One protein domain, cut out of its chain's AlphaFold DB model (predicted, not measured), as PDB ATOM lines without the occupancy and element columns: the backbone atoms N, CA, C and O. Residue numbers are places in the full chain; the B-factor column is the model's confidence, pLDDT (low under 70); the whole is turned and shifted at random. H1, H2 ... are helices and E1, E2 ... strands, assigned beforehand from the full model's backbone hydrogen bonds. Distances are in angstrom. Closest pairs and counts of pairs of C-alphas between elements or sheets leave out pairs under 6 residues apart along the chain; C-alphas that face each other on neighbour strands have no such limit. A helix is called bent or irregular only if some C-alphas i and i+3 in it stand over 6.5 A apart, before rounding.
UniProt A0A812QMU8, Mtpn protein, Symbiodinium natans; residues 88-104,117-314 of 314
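AT A GLANCE: This is residues 88 to 104 and 117 to 314 of the 314 residues of the protein "Mtpn protein" of Symbiodinium natans (UniProt A0A812QMU8). Two small parallel sheets stand edge to edge, E2 and E1 beside E3, E4 and E5, as a twisted wall between helices: H6 and H7 cover one side, while H8 and H9 cover the other face of E3, E4 and E5 with H2 side by side with H8. H3 and H4 lie over the face of E1 and E2 opposite H6, H1 lies at one end of the long axis, and a long loop, residues 190 to 206, runs round the far side of H6. The printed part has 215 residues with nine named helices and five named strands, in the order H1 H2 E1 H3 H4 E2 H5 H6 E3 H7 E4 H8 E5 H9; the class is mostly helix. It is compact, with a radius of gyration of the C-alphas of 17.4 A and spans of 54 by 43 by 35 A.

IN THESE COORDINATES: Find C-alpha 92 at (76.924, 8.906, 89.109), where H1 begins, and follow it to residue 101. After the cut, H2 runs from residue 125 to 145, 30.6 A long, and E1 follows at 147 to 152, 16.6 A. Next come H3 at 158 to 166, H4 at 172 to 179, E2 at 183 to 185 and H5 at 186 to 189. H6, residues 207 to 223, is 24.9 A long and only just irregular, C-alphas 219 and 222 being 6.9 A apart. E3, residues 229 to 234, starts at C-alpha (57.745, 27.761, 79.535); H7 is 237 to 251, 20.6 A, and E4 is 258 to 263. H8, residues 270 to 289, 29.0 A, is irregular, with C-alphas 282 and 285 7.5 A apart and a kink of 46 degrees near residue 283. E5 is 294 to 297, and H9, 301 to 312, ends at C-alpha (64.951, 35.748, 90.483).

HOW THE PARTS SIT: Start at the sheet E3 E4 E5, where E4 is the inner strand. E3 and E4 are parallel, with N 232 and O 260 2.8 A apart; E4 and E5 are parallel, with N 296 and O 261 2.8 A apart. This sheet has three layers, helices on both faces: H7 on one at a height of 8.6 A, H8 at 9.6 A and H9 at 9.2 A on the other. E3, H7, E4 is a strand-helix-strand unit, two parallel neighbours with a helix between, and its crossover is right-handed; that of E4, H8, E5 is left-handed. H8 and H9 touch at a shallow tilt of 4 degrees, the same way, closest at the C-alphas of Glu 276 and Val 301, 6.3 A. H2 touches H8 at 11 degrees, the same way, closest at the C-alphas of Ile 138 and Gln 281, 5.5 A. H1 is close to H8 but not clearly touching, with the C-alphas of Phe 94 and Leu 270 6.1 A apart. Look next at E1, near E3 and the parallel neighbour of E2, with N 184 and O 150 2.8 A apart; E1, H3 H4, E2 is a right-handed unit too. H3 touches H4 at a steep tilt of 63 degrees, closest at the C-alphas of Ala 163 and Leu 172, 6.4 A. H6 touches H7 at a steep tilt of 43 degrees, closest at the C-alphas of Cys 213 and Ala 242, 4.3 A, and touches H5 with residues 208 to 215 alone, closest at the C-alphas of Ser 211 and Gly 186, 5.1 A. In H1, H2, H3, H4, H7 and H9 every O i to N i+4 pair is within hydrogen-bond range; in H6 it is 11 of 13 and in H8 14 of 16, while H5 is too short for one.

THE WHOLE: The C-alphas farthest apart are those of Lys 104 and Lys 253, 55.8 A. Residues 105 to 116 are not printed, and C-alphas 104 and 117 stand 15.3 A apart across this cut, which lies in the link from H1 to H2. The link from H5 to H6 is long, 17 residues. The mean pLDDT of the printed part is 90.0; look for values under 70 at residues 103 to 104, 191 to 205 and 314, the chain's last residue.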
ATOM      1  N   THR A  88      72.802  14.631  87.806       98.69
ATOM      2  CA  THR A  88      71.731  15.619  87.961       98.69
ATOM      3  C   THR A  88      70.745  15.205  89.049       98.69
ATOM      4  O   THR A  88      70.554  15.913  90.032       98.69
ATOM      5  N   LEU A  89      70.108  14.042  88.906       98.81
ATOM      6  CA  LEU A  89      69.279  13.428  89.953       98.81
ATOM      7  C   LEU A  89      69.993  12.245  90.609       98.81
ATOM      8  O   LEU A  89      69.665  11.866  91.732       98.81
ATOM      9  N   MET A  90      70.945  11.652  89.895       98.38
ATOM     10  CA  MET A  90      71.691  10.479  90.299       98.38
ATOM     11  C   MET A  90      73.175  10.850  90.424       98.38
ATOM     12  O   MET A  90      73.746  11.279  89.433       98.38
ATOM     13  N   PRO A  91      73.829  10.679  91.586       97.88
ATOM     14  CA  PRO A  91      75.222  11.089  91.795       97.88
ATOM     15  C   PRO A  91      76.198  10.068  91.178       97.88
ATOM     16  O   PRO A  91      76.876   9.329  91.897       97.88
ATOM     17  N   THR A  92      76.209   9.951  89.852       96.56
ATOM     18  CA  THR A  92      76.924   8.906  89.109       96.56
ATOM     19  C   THR A  92      78.434   9.026  89.194       96.56
ATOM     20  O   THR A  92      79.074   8.029  89.528       96.56
ATOM     21  N   SER A  93      79.008  10.215  89.023       95.00
ATOM     22  CA  SER A  93      80.453  10.423  89.157       95.00
ATOM     23  C   SER A  93      80.941  10.143  90.578       95.00
ATOM     24  O   SER A  93      81.963   9.481  90.779       95.00
ATOM     25  N   PHE A  94      80.152  10.508  91.595       95.81
ATOM     26  CA  PHE A  94      80.429  10.106  92.979       95.81
ATOM     27  C   PHE A  94      80.426   8.579  93.165       95.81
ATOM     28  O   PHE A  94      81.251   8.046  93.915       95.81
ATOM     29  N   LEU A  95      79.497   7.862  92.528       92.62
ATOM     30  CA  LEU A  95      79.414   6.403  92.630       92.62
ATOM     31  C   LEU A  95      80.568   5.710  91.907       92.62
ATOM     32  O   LEU A  95      81.115   4.747  92.450       92.62
ATOM     33  N   ASP A  96      80.978   6.228  90.753       90.81
ATOM     34  CA  ASP A  96      82.159   5.762  90.030       90.81
ATOM     35  C   ASP A  96      83.421   5.902  90.896       90.81
ATOM     36  O   ASP A  96      84.219   4.964  91.020       90.81
ATOM     37  N   ASP A  97      83.585   7.037  91.577       89.81
ATOM     38  CA  ASP A  97      84.693   7.250  92.508       89.81
ATOM     39  C   ASP A  97      84.605   6.351  93.746       89.81
ATOM     40  O   ASP A  97      85.613   5.783  94.187       89.81
ATOM     41  N   LEU A  98      83.403   6.153  94.294       86.56
ATOM     42  CA  LEU A  98      83.174   5.231  95.404       86.56
ATOM     43  C   LEU A  98      83.555   3.793  95.029       86.56
ATOM     44  O   LEU A  98      84.196   3.101  95.827       86.56
ATOM     45  N   GLU A  99      83.197   3.341  93.828       84.94
ATOM     46  CA  GLU A  99      83.547   2.013  93.334       84.94
ATOM     47  C   GLU A  99      85.066   1.854  93.187       84.94
ATOM     48  O   GLU A  99      85.634   0.868  93.673       84.94
ATOM     49  N   ARG A 100      85.745   2.851  92.606       85.25
ATOM     50  CA  ARG A 100      87.214   2.871  92.483       85.25
ATOM     51  C   ARG A 100      87.908   2.818  93.844       85.25
ATOM     52  O   ARG A 100      88.927   2.140  93.987       85.25
ATOM     53  N   MET A 101      87.360   3.496  94.853       81.00
ATOM     54  CA  MET A 101      87.891   3.497  96.220       81.00
ATOM     55  C   MET A 101      87.566   2.212  96.998       81.00
ATOM     56  O   MET A 101      88.329   1.817  97.886       81.00
ATOM     57  N   MET A 102      86.454   1.538  96.686       73.94
ATOM     58  CA  MET A 102      85.951   0.371  97.423       73.94
ATOM     59  C   MET A 102      85.693  -0.875  96.544       73.94
ATOM     60  O   MET A 102      84.653  -1.526  96.697       73.94
ATOM     61  N   PRO A 103      86.655  -1.331  95.715       66.19
ATOM     62  CA  PRO A 103      86.417  -2.387  94.720       66.19
ATOM     63  C   PRO A 103      86.052  -3.741  95.351       66.19
ATOM     64  O   PRO A 103      85.336  -4.553  94.771       66.19
ATOM     65  N   LYS A 104      86.497  -3.989  96.592       58.38
ATOM     66  CA  LYS A 104      86.237  -5.239  97.331       58.38
ATOM     67  C   LYS A 104      84.790  -5.396  97.810       58.38
ATOM     68  O   LYS A 104      84.443  -6.480  98.268       58.38
ATOM     69  N   GLY A 117      71.253  -3.805  96.345       78.31
ATOM     70  CA  GLY A 117      71.261  -2.366  96.565       78.31
ATOM     71  C   GLY A 117      72.390  -1.948  97.511       78.31
ATOM     72  O   GLY A 117      73.056  -2.786  98.131       78.31
ATOM     73  N   LEU A 118      72.598  -0.641  97.630       86.38
ATOM     74  CA  LEU A 118      73.671  -0.038  98.402       86.38
ATOM     75  C   LEU A 118      73.738  -0.676  99.803       86.38
ATOM     76  O   LEU A 118      72.752  -0.617 100.547       86.38
ATOM     77  N   PRO A 119      74.869  -1.300 100.185       87.06
ATOM     78  CA  PRO A 119      74.980  -1.963 101.473       87.06
ATOM     79  C   PRO A 119      74.683  -0.991 102.615       87.06
ATOM     80  O   PRO A 119      75.197   0.129 102.637       87.06
ATOM     81  N   ARG A 120      73.882  -1.425 103.597       88.38
ATOM     82  CA  ARG A 120      73.521  -0.607 104.774       88.38
ATOM     83  C   ARG A 120      74.733  -0.170 105.602       88.38
ATOM     84  O   ARG A 120      74.647   0.804 106.337       88.38
ATOM     85  N   ASP A 121      75.849  -0.885 105.485       88.31
ATOM     86  CA  ASP A 121      77.137  -0.560 106.092       88.31
ATOM     87  C   ASP A 121      78.051   0.280 105.167       88.31
ATOM     88  O   ASP A 121      79.239   0.461 105.466       88.31
ATOM     89  N   CYS A 122      77.553   0.805 104.034       88.06
ATOM     90  CA  CYS A 122      78.255   1.868 103.307       88.06
ATOM     91  C   CYS A 122      78.374   3.091 104.223       88.06
ATOM     92  O   CYS A 122      77.348   3.567 104.714       88.06
ATOM     93  N   PRO A 123      79.572   3.686 104.381       90.56
ATOM     94  CA  PRO A 123      79.720   4.973 105.068       90.56
ATOM     95  C   PRO A 123      78.816   6.073 104.486       90.56
ATOM     96  O   PRO A 123      78.418   7.002 105.181       90.56
ATOM     97  N   CYS A 124      78.473   5.936 103.205       93.19
ATOM     98  CA  CYS A 124      77.634   6.833 102.434       93.19
ATOM     99  C   CYS A 124      76.120   6.588 102.572       93.19
ATOM    100  O   CYS A 124      75.349   7.429 102.117       93.19
ATOM    101  N   PHE A 125      75.671   5.475 103.171       94.56
ATOM    102  CA  PHE A 125      74.273   5.021 103.072       94.56
ATOM    103  C   PHE A 125      73.270   6.084 103.543       94.56
ATOM    104  O   PHE A 125      72.362   6.449 102.807       94.56
ATOM    105  N   ALA A 126      73.483   6.658 104.731       96.94
ATOM    106  CA  ALA A 126      72.605   7.695 105.283       96.94
ATOM    107  C   ALA A 126      72.670   9.032 104.516       96.94
ATOM    108  O   ALA A 126      71.778   9.872 104.634       96.94
ATOM    109  N   ALA A 127      73.746   9.288 103.766       97.56
ATOM    110  CA  ALA A 127      73.817  10.446 102.877       97.56
ATOM    111  C   ALA A 127      73.040  10.185 101.578       97.56
ATOM    112  O   ALA A 127      72.276  11.052 101.165       97.56
ATOM    113  N   MET A 128      73.161   8.983 101.006       97.75
ATOM    114  CA  MET A 128      72.393   8.550  99.833       97.75
ATOM    115  C   MET A 128      70.889   8.462 100.121       97.75
ATOM    116  O   MET A 128      70.097   8.860  99.282       97.75
ATOM    117  N   GLU A 129      70.482   8.025 101.317       97.88
ATOM    118  CA  GLU A 129      69.069   8.011 101.740       97.88
ATOM    119  C   GLU A 129      68.484   9.430 101.795       97.88
ATOM    120  O   GLU A 129      67.440   9.707 101.210       97.88
ATOM    121  N   ARG A 130      69.211  10.380 102.400       98.44
ATOM    122  CA  ARG A 130      68.808  11.796 102.387       98.44
ATOM    123  C   ARG A 130      68.792  12.382 100.977       98.44
ATOM    124  O   ARG A 130      67.946  13.216 100.679       98.44
ATOM    125  N   HIS A 131      69.721  11.976 100.117       98.69
ATOM    126  CA  HIS A 131      69.729  12.391  98.719       98.69
ATOM    127  C   HIS A 131      68.509  11.839  97.963       98.69
ATOM    128  O   HIS A 131      67.835  12.583  97.260       98.69
ATOM    129  N   ALA A 132      68.144  10.579  98.196       98.69
ATOM    130  CA  ALA A 132      66.942   9.960  97.646       98.69
ATOM    131  C   ALA A 132      65.659  10.702  98.075       98.69
ATOM    132  O   ALA A 132      64.766  10.937  97.256       98.69
ATOM    133  N   ASP A 133      65.587  11.155  99.332       98.62
ATOM    134  CA  ASP A 133      64.500  12.020  99.803       98.62
ATOM    135  C   ASP A 133      64.462  13.367  99.062       98.62
ATOM    136  O   ASP A 133      63.376  13.855  98.742       98.62
ATOM    137  N   ARG A 134      65.622  13.956  98.735       98.50
ATOM    138  CA  ARG A 134      65.707  15.192  97.936       98.50
ATOM    139  C   ARG A 134      65.215  14.981  96.509       98.50
ATOM    140  O   ARG A 134      64.398  15.777  96.054       98.50
ATOM    141  N   VAL A 135      65.621  13.894  95.849       98.81
ATOM    142  CA  VAL A 135      65.125  13.514  94.512       98.81
ATOM    143  C   VAL A 135      63.601  13.365  94.528       98.81
ATOM    144  O   VAL A 135      62.906  13.940  93.690       98.81
ATOM    145  N   ARG A 136      63.041  12.679  95.536       98.81
ATOM    146  CA  ARG A 136      61.581  12.589  95.710       98.81
ATOM    147  C   ARG A 136      60.941  13.971  95.850       98.81
ATOM    148  O   ARG A 136      59.915  14.247  95.228       98.81
ATOM    149  N   SER A 137      61.523  14.811  96.700       98.62
ATOM    150  CA  SER A 137      61.002  16.133  97.040       98.62
ATOM    151  C   SER A 137      60.970  17.055  95.819       98.62
ATOM    152  O   SER A 137      59.919  17.614  95.503       98.62
ATOM    153  N   ILE A 138      62.079  17.148  95.076       98.69
ATOM    154  CA  ILE A 138      62.180  18.026  93.908       98.69
ATOM    155  C   ILE A 138      61.268  17.571  92.764       98.69
ATOM    156  O   ILE A 138      60.609  18.419  92.168       98.69
ATOM    157  N   LEU A 139      61.131  16.262  92.508       98.81
ATOM    158  CA  LEU A 139      60.212  15.751  91.482       98.81
ATOM    159  C   LEU A 139      58.746  16.062  91.823       98.81
ATOM    160  O   LEU A 139      57.982  16.473  90.950       98.81
ATOM    161  N   ARG A 140      58.352  15.949  93.101       98.62
ATOM    162  CA  ARG A 140      57.011  16.359  93.559       98.62
ATOM    163  C   ARG A 140      56.793  17.862  93.433       98.62
ATOM    164  O   ARG A 140      55.739  18.280  92.953       98.62
ATOM    165  N   THR A 141      57.772  18.675  93.831       98.38
ATOM    166  CA  THR A 141      57.706  20.134  93.666       98.38
ATOM    167  C   THR A 141      57.580  20.500  92.189       98.38
ATOM    168  O   THR A 141      56.657  21.224  91.829       98.38
ATOM    169  N   ALA A 142      58.428  19.950  91.321       98.19
ATOM    170  CA  ALA A 142      58.373  20.169  89.878       98.19
ATOM    171  C   ALA A 142      57.001  19.796  89.308       98.19
ATOM    172  O   ALA A 142      56.394  20.584  88.583       98.19
ATOM    173  N   ARG A 143      56.458  18.639  89.709       97.25
ATOM    174  CA  ARG A 143      55.156  18.182  89.220       97.25
ATOM    175  C   ARG A 143      54.000  19.079  89.655       97.25
ATOM    176  O   ARG A 143      53.043  19.233  88.902       97.25
ATOM    177  N   SER A 144      54.098  19.711  90.826       95.88
ATOM    178  CA  SER A 144      53.111  20.701  91.280       95.88
ATOM    179  C   SER A 144      53.123  22.007  90.470       95.88
ATOM    180  O   SER A 144      52.168  22.778  90.542       95.88
ATOM    181  N   LEU A 145      54.189  22.255  89.699       95.12
ATOM    182  CA  LEU A 145      54.392  23.479  88.922       95.12
ATOM    183  C   LEU A 145      54.099  23.311  87.427       95.12
ATOM    184  O   LEU A 145      53.915  24.319  86.749       95.12
ATOM    185  N   GLY A 146      54.063  22.077  86.912       94.19
ATOM    186  CA  GLY A 146      53.827  21.812  85.496       94.19
ATOM    187  C   GLY A 146      54.006  20.350  85.091       94.19
ATOM    188  O   GLY A 146      53.933  19.433  85.915       94.19
ATOM    189  N   ASN A 147      54.231  20.142  83.795       96.00
ATOM    190  CA  ASN A 147      54.558  18.842  83.216       96.00
ATOM    191  C   ASN A 147      56.042  18.555  83.445       96.00
ATOM    192  O   ASN A 147      56.870  19.446  83.254       96.00
ATOM    193  N   VAL A 148      56.386  17.326  83.828       98.19
ATOM    194  CA  VAL A 148      57.772  16.941  84.131       98.19
ATOM    195  C   VAL A 148      58.164  15.710  83.329       98.19
ATOM    196  O   VAL A 148      57.361  14.791  83.222       98.19
ATOM    197  N   ALA A 149      59.388  15.676  82.810       98.69
ATOM    198  CA  ALA A 149      59.993  14.486  82.215       98.69
ATOM    199  C   ALA A 149      61.454  14.337  82.652       98.69
ATOM    200  O   ALA A 149      62.128  15.322  82.960       98.69
ATOM    201  N   ILE A 150      61.948  13.100  82.630       98.88
ATOM    202  CA  ILE A 150      63.381  12.802  82.711       98.88
ATOM    203  C   ILE A 150      63.879  12.535  81.288       98.88
ATOM    204  O   ILE A 150      63.324  11.677  80.602       98.88
ATOM    205  N   VAL A 151      64.909  13.253  80.834       98.62
ATOM    206  CA  VAL A 151      65.528  13.093  79.508       98.62
ATOM    207  C   VAL A 151      67.014  12.780  79.676       98.62
ATOM    208  O   VAL A 151      67.830  13.671  79.911       98.62
ATOM    209  N   THR A 152      67.368  11.508  79.510       98.31
ATOM    210  CA  THR A 152      68.721  10.978  79.753       98.31
ATOM    211  C   THR A 152      69.365  10.478  78.464       98.31
ATOM    212  O   THR A 152      68.669  10.021  77.560       98.31
ATOM    213  N   MET A 153      70.696  10.533  78.374       96.69
ATOM    214  CA  MET A 153      71.452   9.861  77.307       96.69
ATOM    215  C   MET A 153      71.802   8.398  77.622       96.69
ATOM    216  O   MET A 153      72.420   7.735  76.791       96.69
ATOM    217  N   ALA A 154      71.403   7.878  78.782       95.44
ATOM    218  CA  ALA A 154      71.612   6.483  79.136       95.44
ATOM    219  C   ALA A 154      70.767   5.523  78.278       95.44
ATOM    220  O   ALA A 154      69.861   5.922  77.544       95.44
ATOM    221  N   GLU A 155      71.043   4.227  78.407       93.56
ATOM    222  CA  GLU A 155      70.233   3.160  77.816       93.56
ATOM    223  C   GLU A 155      69.220   2.612  78.824       93.56
ATOM    224  O   GLU A 155      69.407   2.681  80.042       93.56
ATOM    225  N   ARG A 156      68.135   2.007  78.334       93.81
ATOM    226  CA  ARG A 156      67.266   1.216  79.208       93.81
ATOM    227  C   ARG A 156      68.021  -0.015  79.725       93.81
ATOM    228  O   ARG A 156      68.750  -0.632  78.952       93.81
ATOM    229  N   PRO A 157      67.768  -0.454  80.966       94.56
ATOM    230  CA  PRO A 157      66.885   0.131  81.985       94.56
ATOM    231  C   PRO A 157      67.649   0.966  83.041       94.56
ATOM    232  O   PRO A 157      67.310   0.922  84.220       94.56
ATOM    233  N   TRP A 158      68.671   1.739  82.653       95.75
ATOM    234  CA  TRP A 158      69.601   2.382  83.594       95.75
ATOM    235  C   TRP A 158      68.937   3.224  84.691       95.75
ATOM    236  O   TRP A 158      69.269   3.069  85.861       95.75
ATOM    237  N   VAL A 159      67.985   4.094  84.345       97.50
ATOM    238  CA  VAL A 159      67.312   4.987  85.311       97.50
ATOM    239  C   VAL A 159      66.646   4.219  86.473       97.50
ATOM    240  O   VAL A 159      67.040   4.443  87.619       97.50
ATOM    241  N   PRO A 160      65.691   3.292  86.241       96.19
ATOM    242  CA  PRO A 160      65.081   2.536  87.337       96.19
ATOM    243  C   PRO A 160      66.070   1.610  88.062       96.19
ATOM    244  O   PRO A 160      66.018   1.515  89.289       96.19
ATOM    245  N   GLU A 161      67.009   0.974  87.352       94.19
ATOM    246  CA  GLU A 161      67.986   0.084  87.994       94.19
ATOM    247  C   GLU A 161      68.952   0.840  88.908       94.19
ATOM    248  O   GLU A 161      69.163   0.438  90.054       94.19
ATOM    249  N   SER A 162      69.508   1.955  88.431       95.31
ATOM    250  CA  SER A 162      70.423   2.787  89.213       95.31
ATOM    251  C   SER A 162      69.725   3.368  90.444       95.31
ATOM    252  O   SER A 162      70.286   3.313  91.540       95.31
ATOM    253  N   ALA A 163      68.472   3.816  90.323       96.94
ATOM    254  CA  ALA A 163      67.692   4.268  91.469       96.94
ATOM    255  C   ALA A 163      67.445   3.149  92.489       96.94
ATOM    256  O   ALA A 163      67.752   3.321  93.668       96.94
ATOM    257  N   SER A 164      66.963   1.981  92.045       94.75
ATOM    258  CA  SER A 164      66.737   0.834  92.935       94.75
ATOM    259  C   SER A 164      68.022   0.377  93.625       94.75
ATOM    260  O   SER A 164      67.975  -0.137  94.746       94.75
ATOM    261  N   GLN A 165      69.163   0.510  92.952       92.12
ATOM    262  CA  GLN A 165      70.438   0.075  93.488       92.12
ATOM    263  C   GLN A 165      71.023   1.092  94.472       92.12
ATOM    264  O   GLN A 165      71.574   0.689  95.492       92.12
ATOM    265  N   TYR A 166      70.909   2.392  94.213       94.69
ATOM    266  CA  TYR A 166      71.732   3.389  94.900       94.69
ATOM    267  C   TYR A 166      70.951   4.486  95.628       94.69
ATOM    268  O   TYR A 166      71.560   5.202  96.417       94.69
ATOM    269  N   LEU A 167      69.632   4.599  95.443       97.06
ATOM    270  CA  LEU A 167      68.775   5.571  96.134       97.06
ATOM    271  C   LEU A 167      67.917   4.864  97.203       97.06
ATOM    272  O   LEU A 167      66.725   4.623  96.998       97.06
ATOM    273  N   PRO A 168      68.500   4.482  98.358       96.06
ATOM    274  CA  PRO A 168      67.786   3.720  99.373       96.06
ATOM    275  C   PRO A 168      66.562   4.484  99.886       96.06
ATOM    276  O   PRO A 168      66.609   5.687 100.125       96.06
ATOM    277  N   GLY A 169      65.458   3.757 100.062       95.75
ATOM    278  CA  GLY A 169      64.186   4.326 100.506       95.75
ATOM    279  C   GLY A 169      63.360   4.978  99.392       95.75
ATOM    280  O   GLY A 169      62.203   5.321  99.635       95.75
ATOM    281  N   LEU A 170      63.891   5.117  98.174       97.44
ATOM    282  CA  LEU A 170      63.152   5.616  97.018       97.44
ATOM    283  C   LEU A 170      62.748   4.471  96.086       97.44
ATOM    284  O   LEU A 170      63.574   3.894  95.388       97.44
ATOM    285  N   ASP A 171      61.448   4.194  96.037       97.50
ATOM    286  CA  ASP A 171      60.848   3.438  94.940       97.50
ATOM    287  C   ASP A 171      60.558   4.411  93.789       97.50
ATOM    288  O   ASP A 171      59.551   5.129  93.796       97.50
ATOM    289  N   LEU A 172      61.513   4.525  92.862       97.88
ATOM    290  CA  LEU A 172      61.427   5.487  91.766       97.88
ATOM    291  C   LEU A 172      60.282   5.141  90.812       97.88
ATOM    292  O   LEU A 172      59.553   6.038  90.408       97.88
ATOM    293  N   GLU A 173      60.100   3.869  90.463       97.25
ATOM    294  CA  GLU A 173      59.058   3.456  89.518       97.25
ATOM    295  C   GLU A 173      57.660   3.802  90.042       97.25
ATOM    296  O   GLU A 173      56.852   4.379  89.309       97.25
ATOM    297  N   VAL A 174      57.396   3.542  91.330       98.31
ATOM    298  CA  VAL A 174      56.137   3.945  91.974       98.31
ATOM    299  C   VAL A 174      55.981   5.464  91.971       98.31
ATOM    300  O   VAL A 174      54.909   5.960  91.627       98.31
ATOM    301  N   LEU A 175      57.035   6.216  92.312       98.62
ATOM    302  CA  LEU A 175      56.983   7.679  92.325       98.62
ATOM    303  C   LEU A 175      56.688   8.257  90.934       98.62
ATOM    304  O   LEU A 175      55.830   9.128  90.807       98.62
ATOM    305  N   LEU A 176      57.392   7.795  89.898       98.44
ATOM    306  CA  LEU A 176      57.218   8.291  88.533       98.44
ATOM    307  C   LEU A 176      55.836   7.928  87.983       98.44
ATOM    308  O   LEU A 176      55.208   8.766  87.341       98.44
ATOM    309  N   SER A 177      55.327   6.730  88.292       98.00
ATOM    310  CA  SER A 177      53.961   6.338  87.932       98.00
ATOM    311  C   SER A 177      52.902   7.172  88.658       98.00
ATOM    312  O   SER A 177      51.889   7.505  88.052       98.00
ATOM    313  N   GLU A 178      53.100   7.493  89.940       98.06
ATOM    314  CA  GLU A 178      52.175   8.334  90.711       98.06
ATOM    315  C   GLU A 178      52.133   9.768  90.168       98.06
ATOM    316  O   GLU A 178      51.072  10.386  90.107       98.06
ATOM    317  N   LEU A 179      53.296  10.300  89.784       97.75
ATOM    318  CA  LEU A 179      53.443  11.674  89.310       97.75
ATOM    319  C   LEU A 179      53.213  11.835  87.804       97.75
ATOM    320  O   LEU A 179      53.213  12.973  87.336       97.75
ATOM    321  N   ASP A 180      53.005  10.747  87.060       97.62
ATOM    322  CA  ASP A 180      52.902  10.751  85.595       97.62
ATOM    323  C   ASP A 180      54.131  11.411  84.935       97.62
ATOM    324  O   ASP A 180      54.021  12.338  84.132       97.62
ATOM    325  N   ILE A 181      55.329  10.982  85.353       98.38
ATOM    326  CA  ILE A 181      56.611  11.489  84.843       98.38
ATOM    327  C   ILE A 181      57.222  10.442  83.903       98.38
ATOM    328  O   ILE A 181      57.715   9.413  84.377       98.38
ATOM    329  N   PRO A 182      57.231  10.672  82.578       98.31
ATOM    330  CA  PRO A 182      57.889   9.775  81.642       98.31
ATOM    331  C   PRO A 182      59.418   9.885  81.722       98.31
ATOM    332  O   PRO A 182      59.981  10.942  82.022       98.31
ATOM    333  N   ILE A 183      60.087   8.784  81.366       98.62
ATOM    334  CA  ILE A 183      61.526   8.745  81.093       98.62
ATOM    335  C   ILE A 183      61.715   8.605  79.583       98.62
ATOM    336  O   ILE A 183      61.266   7.623  78.981       98.62
ATOM    337  N   LEU A 184      62.397   9.574  78.987       98.12
ATOM    338  CA  LEU A 184      62.749   9.601  77.576       98.12
ATOM    339  C   LEU A 184      64.247   9.333  77.441       98.12
ATOM    340  O   LEU A 184      65.080  10.096  77.930       98.12
ATOM    341  N   TYR A 185      64.582   8.226  76.784       97.88
ATOM    342  CA  TYR A 185      65.962   7.810  76.574       97.88
ATOM    343  C   TYR A 185      66.428   8.345  75.228       97.88
ATOM    344  O   TYR A 185      65.963   7.896  74.184       97.88
ATOM    345  N   GLY A 186      67.354   9.299  75.255       94.50
ATOM    346  CA  GLY A 186      67.926   9.951  74.084       94.50
ATOM    347  C   GLY A 186      68.276   8.981  72.952       94.50
ATOM    348  O   GLY A 186      67.813   9.206  71.837       94.50
ATOM    349  N   PRO A 187      68.994   7.862  73.186       94.06
ATOM    350  CA  PRO A 187      69.350   6.926  72.115       94.06
ATOM    351  C   PRO A 187      68.170   6.460  71.235       94.06
ATOM    352  O   PRO A 187      68.359   6.184  70.051       94.06
ATOM    353  N   GLU A 188      66.941   6.449  71.764       94.75
ATOM    354  CA  GLU A 188      65.710   6.096  71.037       94.75
ATOM    355  C   GLU A 188      65.293   7.154  69.990       94.75
ATOM    356  O   GLU A 188      64.519   6.862  69.079       94.75
ATOM    357  N   PHE A 189      65.841   8.370  70.071       91.88
ATOM    358  CA  PHE A 189      65.516   9.522  69.223       91.88
ATOM    359  C   PHE A 189      66.592   9.854  68.177       91.88
ATOM    360  O   PHE A 189      66.344  10.666  67.282       91.88
ATOM    361  N   MET A 190      67.756   9.193  68.215       82.44
ATOM    362  CA  MET A 190      68.883   9.454  67.300       82.44
ATOM    363  C   MET A 190      68.536   9.261  65.810       82.44
ATOM    364  O   MET A 190      69.183   9.845  64.945       82.44
ATOM    365  N   GLY A 191      67.510   8.466  65.486       67.06
ATOM    366  CA  GLY A 191      67.080   8.187  64.107       67.06
ATOM    367  C   GLY A 191      66.024   9.139  63.529       67.06
ATOM    368  O   GLY A 191      65.674   9.007  62.359       67.06
ATOM    369  N   SER A 192      65.489  10.087  64.307       59.50
ATOM    370  CA  SER A 192      64.343  10.914  63.883       59.50
ATOM    371  C   SER A 192      64.724  12.163  63.059       59.50
ATOM    372  O   SER A 192      63.875  13.016  62.785       59.50
ATOM    373  N   MET A 193      65.988  12.285  62.644       56.00
ATOM    374  CA  MET A 193      66.525  13.428  61.898       56.00
ATOM    375  C   MET A 193      66.277  13.305  60.391       56.00
ATOM    376  O   MET A 193      67.097  12.762  59.662       56.00
ATOM    377  N   ASN A 194      65.174  13.880  59.911       42.28
ATOM    378  CA  ASN A 194      64.997  14.183  58.483       42.28
ATOM    379  C   ASN A 194      64.692  15.668  58.196       42.28
ATOM    380  O   ASN A 194      64.391  16.001  57.052       42.28
ATOM    381  N   SER A 195      64.758  16.587  59.174       44.41
ATOM    382  CA  SER A 195      64.372  17.988  58.914       44.41
ATOM    383  C   SER A 195      64.815  19.031  59.960       44.41
ATOM    384  O   SER A 195      63.967  19.770  60.463       44.41
ATOM    385  N   CYS A 196      66.101  19.149  60.304       45.91
ATOM    386  CA  CYS A 196      66.579  20.359  60.992       45.91
ATOM    387  C   CYS A 196      67.722  21.030  60.222       45.91
ATOM    388  O   CYS A 196      68.689  20.389  59.820       45.91
ATOM    389  N   ASP A 197      67.509  22.317  59.973       41.66
ATOM    390  CA  ASP A 197      68.216  23.221  59.073       41.66
ATOM    391  C   ASP A 197      69.717  23.355  59.392       41.66
ATOM    392  O   ASP A 197      70.123  23.438  60.550       41.66
ATOM    393  N   THR A 198      70.545  23.382  58.348       38.53
ATOM    394  CA  THR A 198      72.018  23.272  58.369       38.53
ATOM    395  C   THR A 198      72.759  24.548  58.792       38.53
ATOM    396  O   THR A 198      73.923  24.738  58.446       38.53
ATOM    397  N   SER A 199      72.123  25.436  59.554       47.16
ATOM    398  CA  SER A 199      72.761  26.627  60.130       47.16
ATOM    399  C   SER A 199      72.833  26.502  61.650       47.16
ATOM    400  O   SER A 199      72.225  27.290  62.376       47.16
ATOM    401  N   VAL A 200      73.511  25.463  62.136       51.94
ATOM    402  CA  VAL A 200      73.620  25.186  63.573       51.94
ATOM    403  C   VAL A 200      74.885  25.863  64.136       51.94
ATOM    404  O   VAL A 200      75.974  25.608  63.620       51.94
ATOM    405  N   PRO A 201      74.764  26.756  65.139       48.03
ATOM    406  CA  PRO A 201      75.888  27.297  65.909       48.03
ATOM    407  C   PRO A 201      76.787  26.203  66.522       48.03
ATOM    408  O   PRO A 201      76.396  25.040  66.620       48.03
ATOM    409  N   GLU A 202      77.999  26.570  66.954       44.28
ATOM    410  CA  GLU A 202      78.930  25.652  67.636       44.28
ATOM    411  C   GLU A 202      78.271  24.944  68.838       44.28
ATOM    412  O   GLU A 202      77.575  25.573  69.632       44.28
ATOM    413  N   GLY A 203      78.485  23.626  68.960       50.66
ATOM    414  CA  GLY A 203      77.893  22.762  69.999       50.66
ATOM    415  C   GLY A 203      76.544  22.126  69.629       50.66
ATOM    416  O   GLY A 203      76.097  21.194  70.285       50.66
ATOM    417  N   GLU A 204      75.914  22.579  68.547       49.69
ATOM    418  CA  GLU A 204      74.526  22.253  68.190       49.69
ATOM    419  C   GLU A 204      74.431  21.176  67.072       49.69
ATOM    420  O   GLU A 204      73.357  20.672  66.747       49.69
ATOM    421  N   GLY A 205      75.585  20.768  66.523       56.59
ATOM    422  CA  GLY A 205      75.760  19.594  65.655       56.59
ATOM    423  C   GLY A 205      76.164  18.312  66.399       56.59
ATOM    424  O   GLY A 205      76.498  17.317  65.757       56.59
ATOM    425  N   ASP A 206      76.175  18.340  67.734       82.19
ATOM    426  CA  ASP A 206      76.417  17.157  68.558       82.19
ATOM    427  C   ASP A 206      75.200  16.221  68.491       82.19
ATOM    428  O   ASP A 206      74.056  16.625  68.728       82.19
ATOM    429  N   VAL A 207      75.448  14.950  68.175       87.81
ATOM    430  CA  VAL A 207      74.413  13.916  68.106       87.81
ATOM    431  C   VAL A 207      73.655  13.773  69.430       87.81
ATOM    432  O   VAL A 207      72.460  13.487  69.416       87.81
ATOM    433  N   TYR A 208      74.305  14.028  70.568       91.94
ATOM    434  CA  TYR A 208      73.682  13.977  71.888       91.94
ATOM    435  C   TYR A 208      72.724  15.149  72.120       91.94
ATOM    436  O   TYR A 208      71.613  14.946  72.611       91.94
ATOM    437  N   VAL A 209      73.110  16.359  71.699       94.25
ATOM    438  CA  VAL A 209      72.247  17.552  71.752       94.25
ATOM    439  C   VAL A 209      71.021  17.346  70.873       94.25
ATOM    440  O   VAL A 209      69.893  17.527  71.327       94.25
ATOM    441  N   ALA A 210      71.230  16.895  69.637       91.81
ATOM    442  CA  ALA A 210      70.157  16.591  68.701       91.81
ATOM    443  C   ALA A 210      69.182  15.537  69.243       91.81
ATOM    444  O   ALA A 210      67.963  15.693  69.154       91.81
ATOM    445  N   SER A 211      69.731  14.477  69.827       94.44
ATOM    446  CA  SER A 211      68.993  13.374  70.426       94.44
ATOM    447  C   SER A 211      68.123  13.831  71.606       94.44
ATOM    448  O   SER A 211      66.905  13.626  71.595       94.44
ATOM    449  N   LYS A 212      68.702  14.559  72.575       96.50
ATOM    450  CA  LYS A 212      67.935  15.153  73.681       96.50
ATOM    451  C   LYS A 212      66.919  16.187  73.191       96.50
ATOM    452  O   LYS A 212      65.805  16.220  73.701       96.50
ATOM    453  N   CYS A 213      67.256  16.992  72.183       95.69
ATOM    454  CA  CYS A 213      66.341  17.967  71.587       95.69
ATOM    455  C   CYS A 213      65.107  17.274  70.996       95.69
ATOM    456  O   CYS A 213      63.979  17.687  71.259       95.69
ATOM    457  N   ALA A 214      65.297  16.180  70.253       94.69
ATOM    458  CA  ALA A 214      64.200  15.394  69.700       94.69
ATOM    459  C   ALA A 214      63.311  14.776  70.795       94.69
ATOM    460  O   ALA A 214      62.087  14.840  70.679       94.69
ATOM    461  N   ALA A 215      63.904  14.261  71.877       96.69
ATOM    462  CA  ALA A 215      63.162  13.774  73.042       96.69
ATOM    463  C   ALA A 215      62.354  14.894  73.730       96.69
ATOM    464  O   ALA A 215      61.164  14.737  73.997       96.69
ATOM    465  N   MET A 216      62.967  16.060  73.959       96.62
ATOM    466  CA  MET A 216      62.287  17.229  74.528       96.62
ATOM    467  C   MET A 216      61.146  17.714  73.625       96.62
ATOM    468  O   MET A 216      60.064  18.022  74.113       96.62
ATOM    469  N   LEU A 217      61.347  17.757  72.304       94.50
ATOM    470  CA  LEU A 217      60.295  18.115  71.354       94.50
ATOM    471  C   LEU A 217      59.143  17.112  71.375       94.50
ATOM    472  O   LEU A 217      57.995  17.541  71.296       94.50
ATOM    473  N   ASP A 218      59.425  15.812  71.495       95.06
ATOM    474  CA  ASP A 218      58.400  14.778  71.646       95.06
ATOM    475  C   ASP A 218      57.552  14.994  72.904       95.06
ATOM    476  O   ASP A 218      56.324  15.035  72.812       95.06
ATOM    477  N   PHE A 219      58.197  15.269  74.040       95.25
ATOM    478  CA  PHE A 219      57.521  15.625  75.289       95.25
ATOM    479  C   PHE A 219      56.626  16.864  75.137       95.25
ATOM    480  O   PHE A 219      55.466  16.865  75.551       95.25
ATOM    481  N   LEU A 220      57.147  17.901  74.479       92.56
ATOM    482  CA  LEU A 220      56.476  19.187  74.287       92.56
ATOM    483  C   LEU A 220      55.318  19.131  73.274       92.56
ATOM    484  O   LEU A 220      54.541  20.087  73.206       92.56
ATOM    485  N   LYS A 221      55.149  18.041  72.502       89.44
ATOM    486  CA  LYS A 221      54.085  17.913  71.480       89.44
ATOM    487  C   LYS A 221      52.694  18.195  72.032       89.44
ATOM    488  O   LYS A 221      51.887  18.813  71.345       89.44
ATOM    489  N   GLN A 222      52.425  17.780  73.267       79.56
ATOM    490  CA  GLN A 222      51.123  17.960  73.910       79.56
ATOM    491  C   GLN A 222      50.782  19.445  74.158       79.56
ATOM    492  O   GLN A 222      49.611  19.793  74.257       79.56
ATOM    493  N   GLY A 223      51.792  20.324  74.223       77.94
ATOM    494  CA  GLY A 223      51.642  21.771  74.407       77.94
ATOM    495  C   GLY A 223      52.016  22.621  73.190       77.94
ATOM    496  O   GLY A 223      52.040  23.846  73.306       77.94
ATOM    497  N   ALA A 224      52.316  22.008  72.039       75.12
ATOM    498  CA  ALA A 224      52.967  22.670  70.903       75.12
ATOM    499  C   ALA A 224      52.151  23.804  70.251       75.12
ATOM    500  O   ALA A 224      52.728  24.670  69.589       75.12
ATOM    501  N   ASP A 225      50.831  23.826  70.447       80.88
ATOM    502  CA  ASP A 225      49.932  24.849  69.896       80.88
ATOM    503  C   ASP A 225      49.812  26.101  70.781       80.88
ATOM    504  O   ASP A 225      49.054  27.018  70.467       80.88
ATOM    505  N   SER A 226      50.553  26.162  71.891       82.75
ATOM    506  CA  SER A 226      50.524  27.298  72.811       82.75
ATOM    507  C   SER A 226      51.927  27.712  73.270       82.75
ATOM    508  O   SER A 226      52.850  26.893  73.237       82.75
ATOM    509  N   PRO A 227      52.125  28.972  73.705       85.62
ATOM    510  CA  PRO A 227      53.379  29.391  74.319       85.62
ATOM    511  C   PRO A 227      53.752  28.498  75.502       85.62
ATOM    512  O   PRO A 227      52.947  28.291  76.406       85.62
ATOM    513  N   CYS A 228      54.982  27.989  75.502       88.44
ATOM    514  CA  CYS A 228      55.488  27.088  76.531       88.44
ATOM    515  C   CYS A 228      56.575  27.760  77.369       88.44
ATOM    516  O   CYS A 228      57.360  28.563  76.872       88.44
ATOM    517  N   ASN A 229      56.663  27.388  78.637       93.00
ATOM    518  CA  ASN A 229      57.745  27.761  79.535       93.00
ATOM    519  C   ASN A 229      58.605  26.521  79.800       93.00
ATOM    520  O   ASN A 229      58.302  25.742  80.703       93.00
ATOM    521  N   LEU A 230      59.621  26.309  78.962       95.69
ATOM    522  CA  LEU A 230      60.536  25.175  79.058       95.69
ATOM    523  C   LEU A 230      61.639  25.478  80.075       95.69
ATOM    524  O   LEU A 230      62.325  26.492  79.957       95.69
ATOM    525  N   ILE A 231      61.822  24.581  81.037       97.81
ATOM    526  CA  ILE A 231      62.879  24.608  82.044       97.81
ATOM    527  C   ILE A 231      63.696  23.327  81.895       97.81
ATOM    528  O   ILE A 231      63.160  22.244  82.106       97.81
ATOM    529  N   SER A 232      64.971  23.448  81.542       98.62
ATOM    530  CA  SER A 232      65.929  22.336  81.501       98.62
ATOM    531  C   SER A 232      66.886  22.432  82.676       98.62
ATOM    532  O   SER A 232      67.381  23.525  82.974       98.62
ATOM    533  N   ILE A 233      67.107  21.309  83.349       98.81
ATOM    534  CA  ILE A 233      68.002  21.182  84.497       98.81
ATOM    535  C   ILE A 233      68.888  19.959  84.259       98.81
ATOM    536  O   ILE A 233      68.374  18.843  84.147       98.81
ATOM    537  N   GLY A 234      70.202  20.157  84.223       98.56
ATOM    538  CA  GLY A 234      71.172  19.066  84.251       98.56
ATOM    539  C   GLY A 234      72.610  19.549  84.348       98.56
ATOM    540  O   GLY A 234      72.846  20.742  84.437       98.56
ATOM    541  N   ASP A 235      73.565  18.637  84.390       97.94
ATOM    542  CA  ASP A 235      74.978  18.867  84.741       97.94
ATOM    543  C   ASP A 235      75.891  19.201  83.548       97.94
ATOM    544  O   ASP A 235      77.047  19.604  83.711       97.94
ATOM    545  N   SER A 236      75.384  19.043  82.324       95.75
ATOM    546  CA  SER A 236      76.173  19.162  81.100       95.75
ATOM    547  C   SER A 236      75.577  20.162  80.124       95.75
ATOM    548  O   SER A 236      74.371  20.283  79.971       95.75
ATOM    549  N   THR A 237      76.416  20.812  79.318       96.25
ATOM    550  CA  THR A 237      75.925  21.745  78.287       96.25
ATOM    551  C   THR A 237      75.029  21.086  77.224       96.25
ATOM    552  O   THR A 237      74.374  21.793  76.454       96.25
ATOM    553  N   ILE A 238      74.958  19.749  77.179       96.00
ATOM    554  CA  ILE A 238      74.136  18.987  76.234       96.00
ATOM    555  C   ILE A 238      72.649  19.288  76.439       96.00
ATOM    556  O   ILE A 238      71.952  19.617  75.477       96.00
ATOM    557  N   GLU A 239      72.148  19.195  77.675       96.69
ATOM    558  CA  GLU A 239      70.735  19.466  77.961       96.69
ATOM    559  C   GLU A 239      70.383  20.942  77.721       96.69
ATOM    560  O   GLU A 239      69.346  21.249  77.128       96.69
ATOM    561  N   LYS A 240      71.312  21.850  78.040       96.25
ATOM    562  CA  LYS A 240      71.153  23.292  77.871       96.25
ATOM    563  C   LYS A 240      71.014  23.647  76.398       96.25
ATOM    564  O   LYS A 240      70.108  24.394  76.016       96.25
ATOM    565  N   HIS A 241      71.896  23.116  75.553       96.12
ATOM    566  CA  HIS A 241      71.822  23.327  74.110       96.12
ATOM    567  C   HIS A 241      70.589  22.652  73.503       96.12
ATOM    568  O   HIS A 241      69.905  23.278  72.690       96.12
ATOM    569  N   ALA A 242      70.237  21.443  73.952       96.19
ATOM    570  CA  ALA A 242      69.048  20.731  73.488       96.19
ATOM    571  C   ALA A 242      67.760  21.519  73.771       96.19
ATOM    572  O   ALA A 242      66.927  21.694  72.879       96.19
ATOM    573  N   ALA A 243      67.625  22.077  74.976       96.62
ATOM    574  CA  ALA A 243      66.474  22.886  75.364       96.62
ATOM    575  C   ALA A 243      66.392  24.195  74.571       96.62
ATOM    576  O   ALA A 243      65.318  24.573  74.094       96.62
ATOM    577  N   LYS A 244      67.531  24.869  74.356       95.00
ATOM    578  CA  LYS A 244      67.596  26.068  73.510       95.00
ATOM    579  C   LYS A 244      67.187  25.757  72.070       95.00
ATOM    580  O   LYS A 244      66.417  26.523  71.488       95.00
ATOM    581  N   GLN A 245      67.649  24.644  71.507       92.94
ATOM    582  CA  GLN A 245      67.281  24.217  70.159       92.94
ATOM    583  C   GLN A 245      65.782  23.890  70.069       92.94
ATOM    584  O   GLN A 245      65.095  24.439  69.204       92.94
ATOM    585  N   ALA A 246      65.246  23.107  71.012       92.38
ATOM    586  CA  ALA A 246      63.819  22.796  71.086       92.38
ATOM    587  C   ALA A 246      62.965  24.072  71.204       92.38
ATOM    588  O   ALA A 246      61.973  24.245  70.490       92.38
ATOM    589  N   SER A 247      63.388  25.024  72.042       90.44
ATOM    590  CA  SER A 247      62.701  26.305  72.196       90.44
ATOM    591  C   SER A 247      62.723  27.153  70.927       90.44
ATOM    592  O   SER A 247      61.741  27.848  70.677       90.44
ATOM    593  N   ARG A 248      63.792  27.134  70.121       89.75
ATOM    594  CA  ARG A 248      63.821  27.851  68.830       89.75
ATOM    595  C   ARG A 248      62.844  27.230  67.835       89.75
ATOM    596  O   ARG A 248      62.098  27.961  67.184       89.75
ATOM    597  N   THR A 249      62.791  25.898  67.767       87.25
ATOM    598  CA  THR A 249      61.828  25.170  66.927       87.25
ATOM    599  C   THR A 249      60.384  25.518  67.294       87.25
ATOM    600  O   THR A 249      59.564  25.761  66.407       87.25
ATOM    601  N   LEU A 250      60.067  25.608  68.589       82.38
ATOM    602  CA  LEU A 250      58.738  26.014  69.058       82.38
ATOM    603  C   LEU A 250      58.484  27.517  68.897       82.38
ATOM    604  O   LEU A 250      57.375  27.916  68.546       82.38
ATOM    605  N   GLY A 251      59.505  28.349  69.107       80.00
ATOM    606  CA  GLY A 251      59.439  29.808  69.013       80.00
ATOM    607  C   GLY A 251      59.050  30.313  67.623       80.00
ATOM    608  O   GLY A 251      58.381  31.337  67.513       80.00
ATOM    609  N   ALA A 252      59.377  29.554  66.571       81.44
ATOM    610  CA  ALA A 252      58.917  29.827  65.209       81.44
ATOM    611  C   ALA A 252      57.378  29.838  65.090       81.44
ATOM    612  O   ALA A 252      56.832  30.578  64.274       81.44
ATOM    613  N   LYS A 253      56.681  29.042  65.912       80.25
ATOM    614  CA  LYS A 253      55.211  29.022  66.004       80.25
ATOM    615  C   LYS A 253      54.684  29.899  67.140       80.25
ATOM    616  O   LYS A 253      53.652  30.543  66.979       80.25
ATOM    617  N   ASN A 254      55.399  29.944  68.264       82.38
ATOM    618  CA  ASN A 254      54.985  30.610  69.496       82.38
ATOM    619  C   ASN A 254      56.090  31.553  70.019       82.38
ATOM    620  O   ASN A 254      56.839  31.177  70.921       82.38
ATOM    621  N   PRO A 255      56.181  32.805  69.531       83.00
ATOM    622  CA  PRO A 255      57.240  33.748  69.924       83.00
ATOM    623  C   PRO A 255      57.254  34.139  71.410       83.00
ATOM    624  O   PRO A 255      58.190  34.782  71.875       83.00
ATOM    625  N   GLN A 256      56.196  33.799  72.149       83.69
ATOM    626  CA  GLN A 256      56.064  34.045  73.585       83.69
ATOM    627  C   GLN A 256      56.621  32.900  74.442       83.69
ATOM    628  O   GLN A 256      56.624  33.022  75.666       83.69
ATOM    629  N   SER A 257      57.065  31.795  73.834       88.69
ATOM    630  CA  SER A 257      57.680  30.697  74.573       88.69
ATOM    631  C   SER A 257      58.969  31.146  75.262       88.69
ATOM    632  O   SER A 257      59.768  31.902  74.707       88.69
ATOM    633  N   LEU A 258      59.172  30.663  76.482       91.94
ATOM    634  CA  LEU A 258      60.356  30.904  77.291       91.94
ATOM    635  C   LEU A 258      61.204  29.637  77.345       91.94
ATOM    636  O   LEU A 258      60.678  28.536  77.498       91.94
ATOM    637  N   CYS A 259      62.517  29.827  77.279       94.94
ATOM    638  CA  CYS A 259      63.504  28.803  77.585       94.94
ATOM    639  C   CYS A 259      64.278  29.236  78.819       94.94
ATOM    640  O   CYS A 259      64.761  30.372  78.892       94.94
ATOM    641  N   LYS A 260      64.394  28.325  79.776       96.69
ATOM    642  CA  LYS A 260      65.168  28.497  80.993       96.69
ATOM    643  C   LYS A 260      66.087  27.302  81.151       96.69
ATOM    644  O   LYS A 260      65.620  26.170  81.085       96.69
ATOM    645  N   THR A 261      67.372  27.544  81.329       98.12
ATOM    646  CA  THR A 261      68.380  26.492  81.487       98.12
ATOM    647  C   THR A 261      69.092  26.677  82.813       98.12
ATOM    648  O   THR A 261      69.440  27.800  83.178       98.12
ATOM    649  N   VAL A 262      69.267  25.580  83.544       98.31
ATOM    650  CA  VAL A 262      70.037  25.526  84.784       98.31
ATOM    651  C   VAL A 262      71.069  24.419  84.638       98.31
ATOM    652  O   VAL A 262      70.765  23.260  84.914       98.31
ATOM    653  N   LYS A 263      72.268  24.798  84.182       97.81
ATOM    654  CA  LYS A 263      73.415  23.895  84.141       97.81
ATOM    655  C   LYS A 263      74.028  23.803  85.541       97.81
ATOM    656  O   LYS A 263      74.473  24.817  86.085       97.81
ATOM    657  N   LEU A 264      73.979  22.604  86.106       98.44
ATOM    658  CA  LEU A 264      74.554  22.180  87.380       98.44
ATOM    659  C   LEU A 264      76.044  21.849  87.224       98.44
ATOM    660  O   LEU A 264      76.585  21.876  86.121       98.44
ATOM    661  N   LEU A 265      76.723  21.570  88.326       98.25
ATOM    662  CA  LEU A 265      78.136  21.221  88.344       98.25
ATOM    663  C   LEU A 265      78.365  19.915  87.588       98.25
ATOM    664  O   LEU A 265      77.604  18.965  87.722       98.25
ATOM    665  N   THR A 266      79.456  19.864  86.830       96.69
ATOM    666  CA  THR A 266      79.906  18.634  86.176       96.69
ATOM    667  C   THR A 266      80.689  17.789  87.181       96.69
ATOM    668  O   THR A 266      81.513  18.328  87.921       96.69
ATOM    669  N   ASP A 267      80.443  16.477  87.201       96.50
ATOM    670  CA  ASP A 267      81.054  15.513  88.130       96.50
ATOM    671  C   ASP A 267      80.963  15.907  89.627       96.50
ATOM    672  O   ASP A 267      81.975  15.905  90.341       96.50
ATOM    673  N   PRO A 268      79.770  16.253  90.150       97.62
ATOM    674  CA  PRO A 268      79.621  16.739  91.511       97.62
ATOM    675  C   PRO A 268      79.859  15.628  92.540       97.62
ATOM    676  O   PRO A 268      79.470  14.466  92.379       97.62
ATOM    677  N   SER A 269      80.412  15.990  93.698       97.62
ATOM    678  CA  SER A 269      80.337  15.113  94.866       97.62
ATOM    679  C   SER A 269      78.885  14.959  95.331       97.62
ATOM    680  O   SER A 269      78.043  15.836  95.140       97.62
ATOM    681  N   LEU A 270      78.588  13.891  96.084       97.75
ATOM    682  CA  LEU A 270      77.260  13.698  96.685       97.75
ATOM    683  C   LEU A 270      76.785  14.916  97.501       97.75
ATOM    684  O   LEU A 270      75.585  15.195  97.576       97.75
ATOM    685  N   LYS A 271      77.714  15.621  98.158       97.94
ATOM    686  CA  LYS A 271      77.394  16.807  98.958       97.94
ATOM    687  C   LYS A 271      77.027  17.992  98.065       97.94
ATOM    688  O   LYS A 271      76.058  18.678  98.389       97.94
ATOM    689  N   GLU A 272      77.790  18.225  97.000       98.44
ATOM    690  CA  GLU A 272      77.522  19.286  96.023       98.44
ATOM    691  C   GLU A 272      76.173  19.045  95.362       98.44
ATOM    692  O   GLU A 272      75.273  19.849  95.595       98.44
ATOM    693  N   LEU A 273      75.952  17.871  94.762       98.62
ATOM    694  CA  LEU A 273      74.689  17.567  94.084       98.62
ATOM    695  C   LEU A 273      73.479  17.678  95.017       98.62
ATOM    696  O   LEU A 273      72.437  18.228  94.670       98.62
ATOM    697  N   SER A 274      73.612  17.208  96.262       98.31
ATOM    698  CA  SER A 274      72.546  17.367  97.261       98.31
ATOM    699  C   SER A 274      72.234  18.831  97.586       98.31
ATOM    700  O   SER A 274      71.084  19.142  97.896       98.31
ATOM    701  N   SER A 275      73.244  19.702  97.568       98.12
ATOM    702  CA  SER A 275      73.091  21.138  97.825       98.12
ATOM    703  C   SER A 275      72.511  21.847  96.601       98.12
ATOM    704  O   SER A 275      71.614  22.672  96.742       98.12
ATOM    705  N   GLU A 276      72.945  21.469  95.401       98.38
ATOM    706  CA  GLU A 276      72.399  21.968  94.139       98.38
ATOM    707  C   GLU A 276      70.908  21.662  94.016       98.38
ATOM    708  O   GLU A 276      70.118  22.575  93.782       98.38
ATOM    709  N   LEU A 277      70.489  20.419  94.280       98.56
ATOM    710  CA  LEU A 277      69.071  20.049  94.268       98.56
ATOM    711  C   LEU A 277      68.254  20.793  95.334       98.56
ATOM    712  O   LEU A 277      67.092  21.116  95.093       98.56
ATOM    713  N   GLU A 278      68.844  21.098  96.494       97.69
ATOM    714  CA  GLU A 278      68.196  21.929  97.518       97.69
ATOM    715  C   GLU A 278      67.958  23.353  97.013       97.69
ATOM    716  O   GLU A 278      66.839  23.861  97.102       97.69
ATOM    717  N   ILE A 279      68.986  23.966  96.422       97.31
ATOM    718  CA  ILE A 279      68.900  25.303  95.833       97.31
ATOM    719  C   ILE A 279      67.860  25.294  94.712       97.31
ATOM    720  O   ILE A 279      66.905  26.070  94.757       97.31
ATOM    721  N   VAL A 280      67.970  24.389  93.737       97.25
ATOM    722  CA  VAL A 280      67.012  24.306  92.629       97.25
ATOM    723  C   VAL A 280      65.591  24.154  93.163       97.25
ATOM    724  O   VAL A 280      64.717  24.908  92.742       97.25
ATOM    725  N   GLN A 281      65.354  23.267  94.134       96.88
ATOM    726  CA  GLN A 281      64.034  23.098  94.738       96.88
ATOM    727  C   GLN A 281      63.506  24.397  95.370       96.88
ATOM    728  O   GLN A 281      62.347  24.750  95.141       96.88
ATOM    729  N   MET A 282      64.333  25.120  96.134       95.69
ATOM    730  CA  MET A 282      63.950  26.390  96.767       95.69
ATOM    731  C   MET A 282      63.524  27.456  95.750       95.69
ATOM    732  O   MET A 282      62.640  28.268  96.032       95.69
ATOM    733  N   TRP A 283      64.143  27.467  94.568       95.38
ATOM    734  CA  TRP A 283      63.907  28.487  93.546       95.38
ATOM    735  C   TRP A 283      62.961  28.039  92.429       95.38
ATOM    736  O   TRP A 283      62.532  28.882  91.641       95.38
ATOM    737  N   LEU A 284      62.579  26.758  92.371       95.62
ATOM    738  CA  LEU A 284      61.857  26.185  91.234       95.62
ATOM    739  C   LEU A 284      60.515  26.876  90.962       95.62
ATOM    740  O   LEU A 284      60.198  27.166  89.811       95.62
ATOM    741  N   GLU A 285      59.747  27.213  92.001       94.50
ATOM    742  CA  GLU A 285      58.477  27.940  91.847       94.50
ATOM    743  C   GLU A 285      58.689  29.346  91.269       94.50
ATOM    744  O   GLU A 285      57.933  29.800  90.403       94.50
ATOM    745  N   ARG A 286      59.748  30.035  91.711       93.12
ATOM    746  CA  ARG A 286      60.110  31.362  91.198       93.12
ATOM    747  C   ARG A 286      60.580  31.261  89.759       93.12
ATOM    748  O   ARG A 286      60.142  32.056  88.935       93.12
ATOM    749  N   LEU A 287      61.402  30.261  89.445       93.12
ATOM    750  CA  LEU A 287      61.861  29.988  88.090       93.12
ATOM    751  C   LEU A 287      60.674  29.692  87.170       93.12
ATOM    752  O   LEU A 287      60.585  30.286  86.100       93.12
ATOM    753  N   ALA A 288      59.714  28.871  87.602       93.25
ATOM    754  CA  ALA A 288      58.488  28.583  86.860       93.25
ATOM    755  C   ALA A 288      57.677  29.852  86.569       93.25
ATOM    756  O   ALA A 288      57.307  30.087  85.422       93.25
ATOM    757  N   ARG A 289      57.481  30.724  87.561       90.56
ATOM    758  CA  ARG A 289      56.693  31.961  87.411       90.56
ATOM    759  C   ARG A 289      57.450  33.141  86.799       90.56
ATOM    760  O   ARG A 289      56.845  34.177  86.540       90.56
ATOM    761  N   HIS A 290      58.756  33.023  86.576       89.25
ATOM    762  CA  HIS A 290      59.549  34.117  86.030       89.25
ATOM    763  C   HIS A 290      59.224  34.347  84.547       89.25
ATOM    764  O   HIS A 290      59.353  33.444  83.730       89.25
ATOM    765  N   PHE A 291      58.828  35.553  84.150       86.50
ATOM    766  CA  PHE A 291      58.360  35.815  82.779       86.50
ATOM    767  C   PHE A 291      59.466  36.250  81.806       86.50
ATOM    768  O   PHE A 291      59.188  36.937  80.824       86.50
ATOM    769  N   GLN A 292      60.722  35.890  82.079       88.50
ATOM    770  CA  GLN A 292      61.867  36.121  81.195       88.50
ATOM    771  C   GLN A 292      62.654  34.820  80.985       88.50
ATOM    772  O   GLN A 292      62.574  33.919  81.829       88.50
ATOM    773  N   PRO A 293      63.407  34.705  79.876       91.69
ATOM    774  CA  PRO A 293      64.392  33.644  79.715       91.69
ATOM    775  C   PRO A 293      65.422  33.683  80.846       91.69
ATOM    776  O   PRO A 293      65.763  34.754  81.347       91.69
ATOM    777  N   VAL A 294      65.923  32.514  81.224       94.56
ATOM    778  CA  VAL A 294      66.944  32.352  82.264       94.56
ATOM    779  C   VAL A 294      68.018  31.428  81.716       94.56
ATOM    780  O   VAL A 294      67.706  30.413  81.108       94.56
ATOM    781  N   ASP A 295      69.280  31.772  81.914       96.06
ATOM    782  CA  ASP A 295      70.392  30.892  81.573       96.06
ATOM    783  C   ASP A 295      71.377  30.922  82.732       96.06
ATOM    784  O   ASP A 295      72.044  31.932  82.960       96.06
ATOM    785  N   VAL A 296      71.384  29.846  83.511       96.12
ATOM    786  CA  VAL A 296      72.319  29.628  84.610       96.12
ATOM    787  C   VAL A 296      73.354  28.619  84.146       96.12
ATOM    788  O   VAL A 296      73.013  27.562  83.617       96.12
ATOM    789  N   ASP A 297      74.612  28.986  84.340       94.88
ATOM    790  CA  ASP A 297      75.788  28.191  84.017       94.88
ATOM    791  C   ASP A 297      76.694  28.231  85.247       94.88
ATOM    792  O   ASP A 297      77.334  29.254  85.504       94.88
ATOM    793  N   ALA A 298      76.595  27.206  86.095       89.56
ATOM    794  CA  ALA A 298      77.296  27.156  87.369       89.56
ATOM    795  C   ALA A 298      78.465  26.166  87.316       89.56
ATOM    796  O   ALA A 298      78.319  25.029  86.860       89.56
ATOM    797  N   GLU A 299      79.611  26.592  87.847       92.94
ATOM    798  CA  GLU A 299      80.787  25.740  88.065       92.94
ATOM    799  C   GLU A 299      81.027  25.478  89.561       92.94
ATOM    800  O   GLU A 299      81.806  24.603  89.932       92.94
ATOM    801  N   THR A 300      80.338  26.217  90.440       96.12
ATOM    802  CA  THR A 300      80.348  26.021  91.900       96.12
ATOM    803  C   THR A 300      78.952  26.195  92.510       96.12
ATOM    804  O   THR A 300      78.085  26.869  91.945       96.12
ATOM    805  N   VAL A 301      78.719  25.608  93.689       95.31
ATOM    806  CA  VAL A 301      77.435  25.728  94.408       95.31
ATOM    807  C   VAL A 301      77.152  27.190  94.778       95.31
ATOM    808  O   VAL A 301      76.015  27.653  94.693       95.31
ATOM    809  N   GLU A 302      78.189  27.949  95.131       95.56
ATOM    810  CA  GLU A 302      78.102  29.374  95.450       95.56
ATOM    811  C   GLU A 302      77.737  30.223  94.219       95.56
ATOM    812  O   GLU A 302      76.963  31.185  94.312       95.56
ATOM    813  N   GLU A 303      78.262  29.877  93.041       93.56
ATOM    814  CA  GLU A 303      77.871  30.510  91.777       93.56
ATOM    815  C   GLU A 303      76.423  30.198  91.413       93.56
ATOM    816  O   GLU A 303      75.699  31.115  91.015       93.56
ATOM    817  N   LEU A 304      75.983  28.948  91.598       94.38
ATOM    818  CA  LEU A 304      74.590  28.560  91.403       94.38
ATOM    819  C   LEU A 304      73.675  29.418  92.283       94.38
ATOM    820  O   LEU A 304      72.805  30.112  91.755       94.38
ATOM    821  N   GLU A 305      73.911  29.432  93.601       92.50
ATOM    822  CA  GLU A 305      73.105  30.178  94.574       92.50
ATOM    823  C   GLU A 305      73.076  31.682  94.265       92.50
ATOM    824  O   GLU A 305      72.006  32.294  94.167       92.50
ATOM    825  N   SER A 306      74.243  32.289  94.045       91.62
ATOM    826  CA  SER A 306      74.340  33.728  93.782       91.62
ATOM    827  C   SER A 306      73.722  34.132  92.439       91.62
ATOM    828  O   SER A 306      73.172  35.234  92.312       91.62
ATOM    829  N   THR A 307      73.773  33.263  91.426       89.06
ATOM    830  CA  THR A 307      73.184  33.526  90.109       89.06
ATOM    831  C   THR A 307      71.666  33.429  90.161       89.06
ATOM    832  O   THR A 307      70.991  34.364  89.719       89.06
ATOM    833  N   VAL A 308      71.103  32.376  90.768       87.50
ATOM    834  CA  VAL A 308      69.638  32.262  90.908       87.50
ATOM    835  C   VAL A 308      69.069  33.378  91.782       87.50
ATOM    836  O   VAL A 308      68.034  33.954  91.439       87.50
ATOM    837  N   GLN A 309      69.776  33.772  92.847       88.56
ATOM    838  CA  GLN A 309      69.373  34.897  93.686       88.56
ATOM    839  C   GLN A 309      69.357  36.209  92.892       88.56
ATOM    840  O   GLN A 309      68.413  36.985  92.993       88.56
ATOM    841  N   ARG A 310      70.359  36.461  92.049       88.62
ATOM    842  CA  ARG A 310      70.421  37.682  91.232       88.62
ATOM    843  C   ARG A 310      69.326  37.741  90.170       88.62
ATOM    844  O   ARG A 310      68.770  38.809  89.936       88.62
ATOM    845  N   LEU A 311      69.035  36.614  89.522       84.75
ATOM    846  CA  LEU A 311      68.091  36.556  88.405       84.75
ATOM    847  C   LEU A 311      66.624  36.540  88.856       84.75
ATOM    848  O   LEU A 311      65.761  37.017  88.125       84.75
ATOM    849  N   LEU A 312      66.329  36.015  90.051       80.06
ATOM    850  CA  LEU A 312      64.951  35.748  90.483       80.06
ATOM    851  C   LEU A 312      64.457  36.631  91.643       80.06
ATOM    852  O   LEU A 312      63.309  36.464  92.059       80.06
ATOM    853  N   VAL A 313      65.275  37.556  92.173       72.62
ATOM    854  CA  VAL A 313      64.943  38.451  93.315       72.62
ATOM    855  C   VAL A 313      64.418  39.840  92.907       72.62
ATOM    856  O   VAL A 313      64.388  40.753  93.725       72.62
ATOM    857  N   VAL A 314      63.906  39.997  91.684       49.56
ATOM    858  CA  VAL A 314      63.193  41.221  91.257       49.56
ATOM    859  C   VAL A 314      61.683  41.053  91.370       49.56
ATOM    860  O   VAL A 314      61.173  40.030  90.858       49.56
TER     861      VAL A 314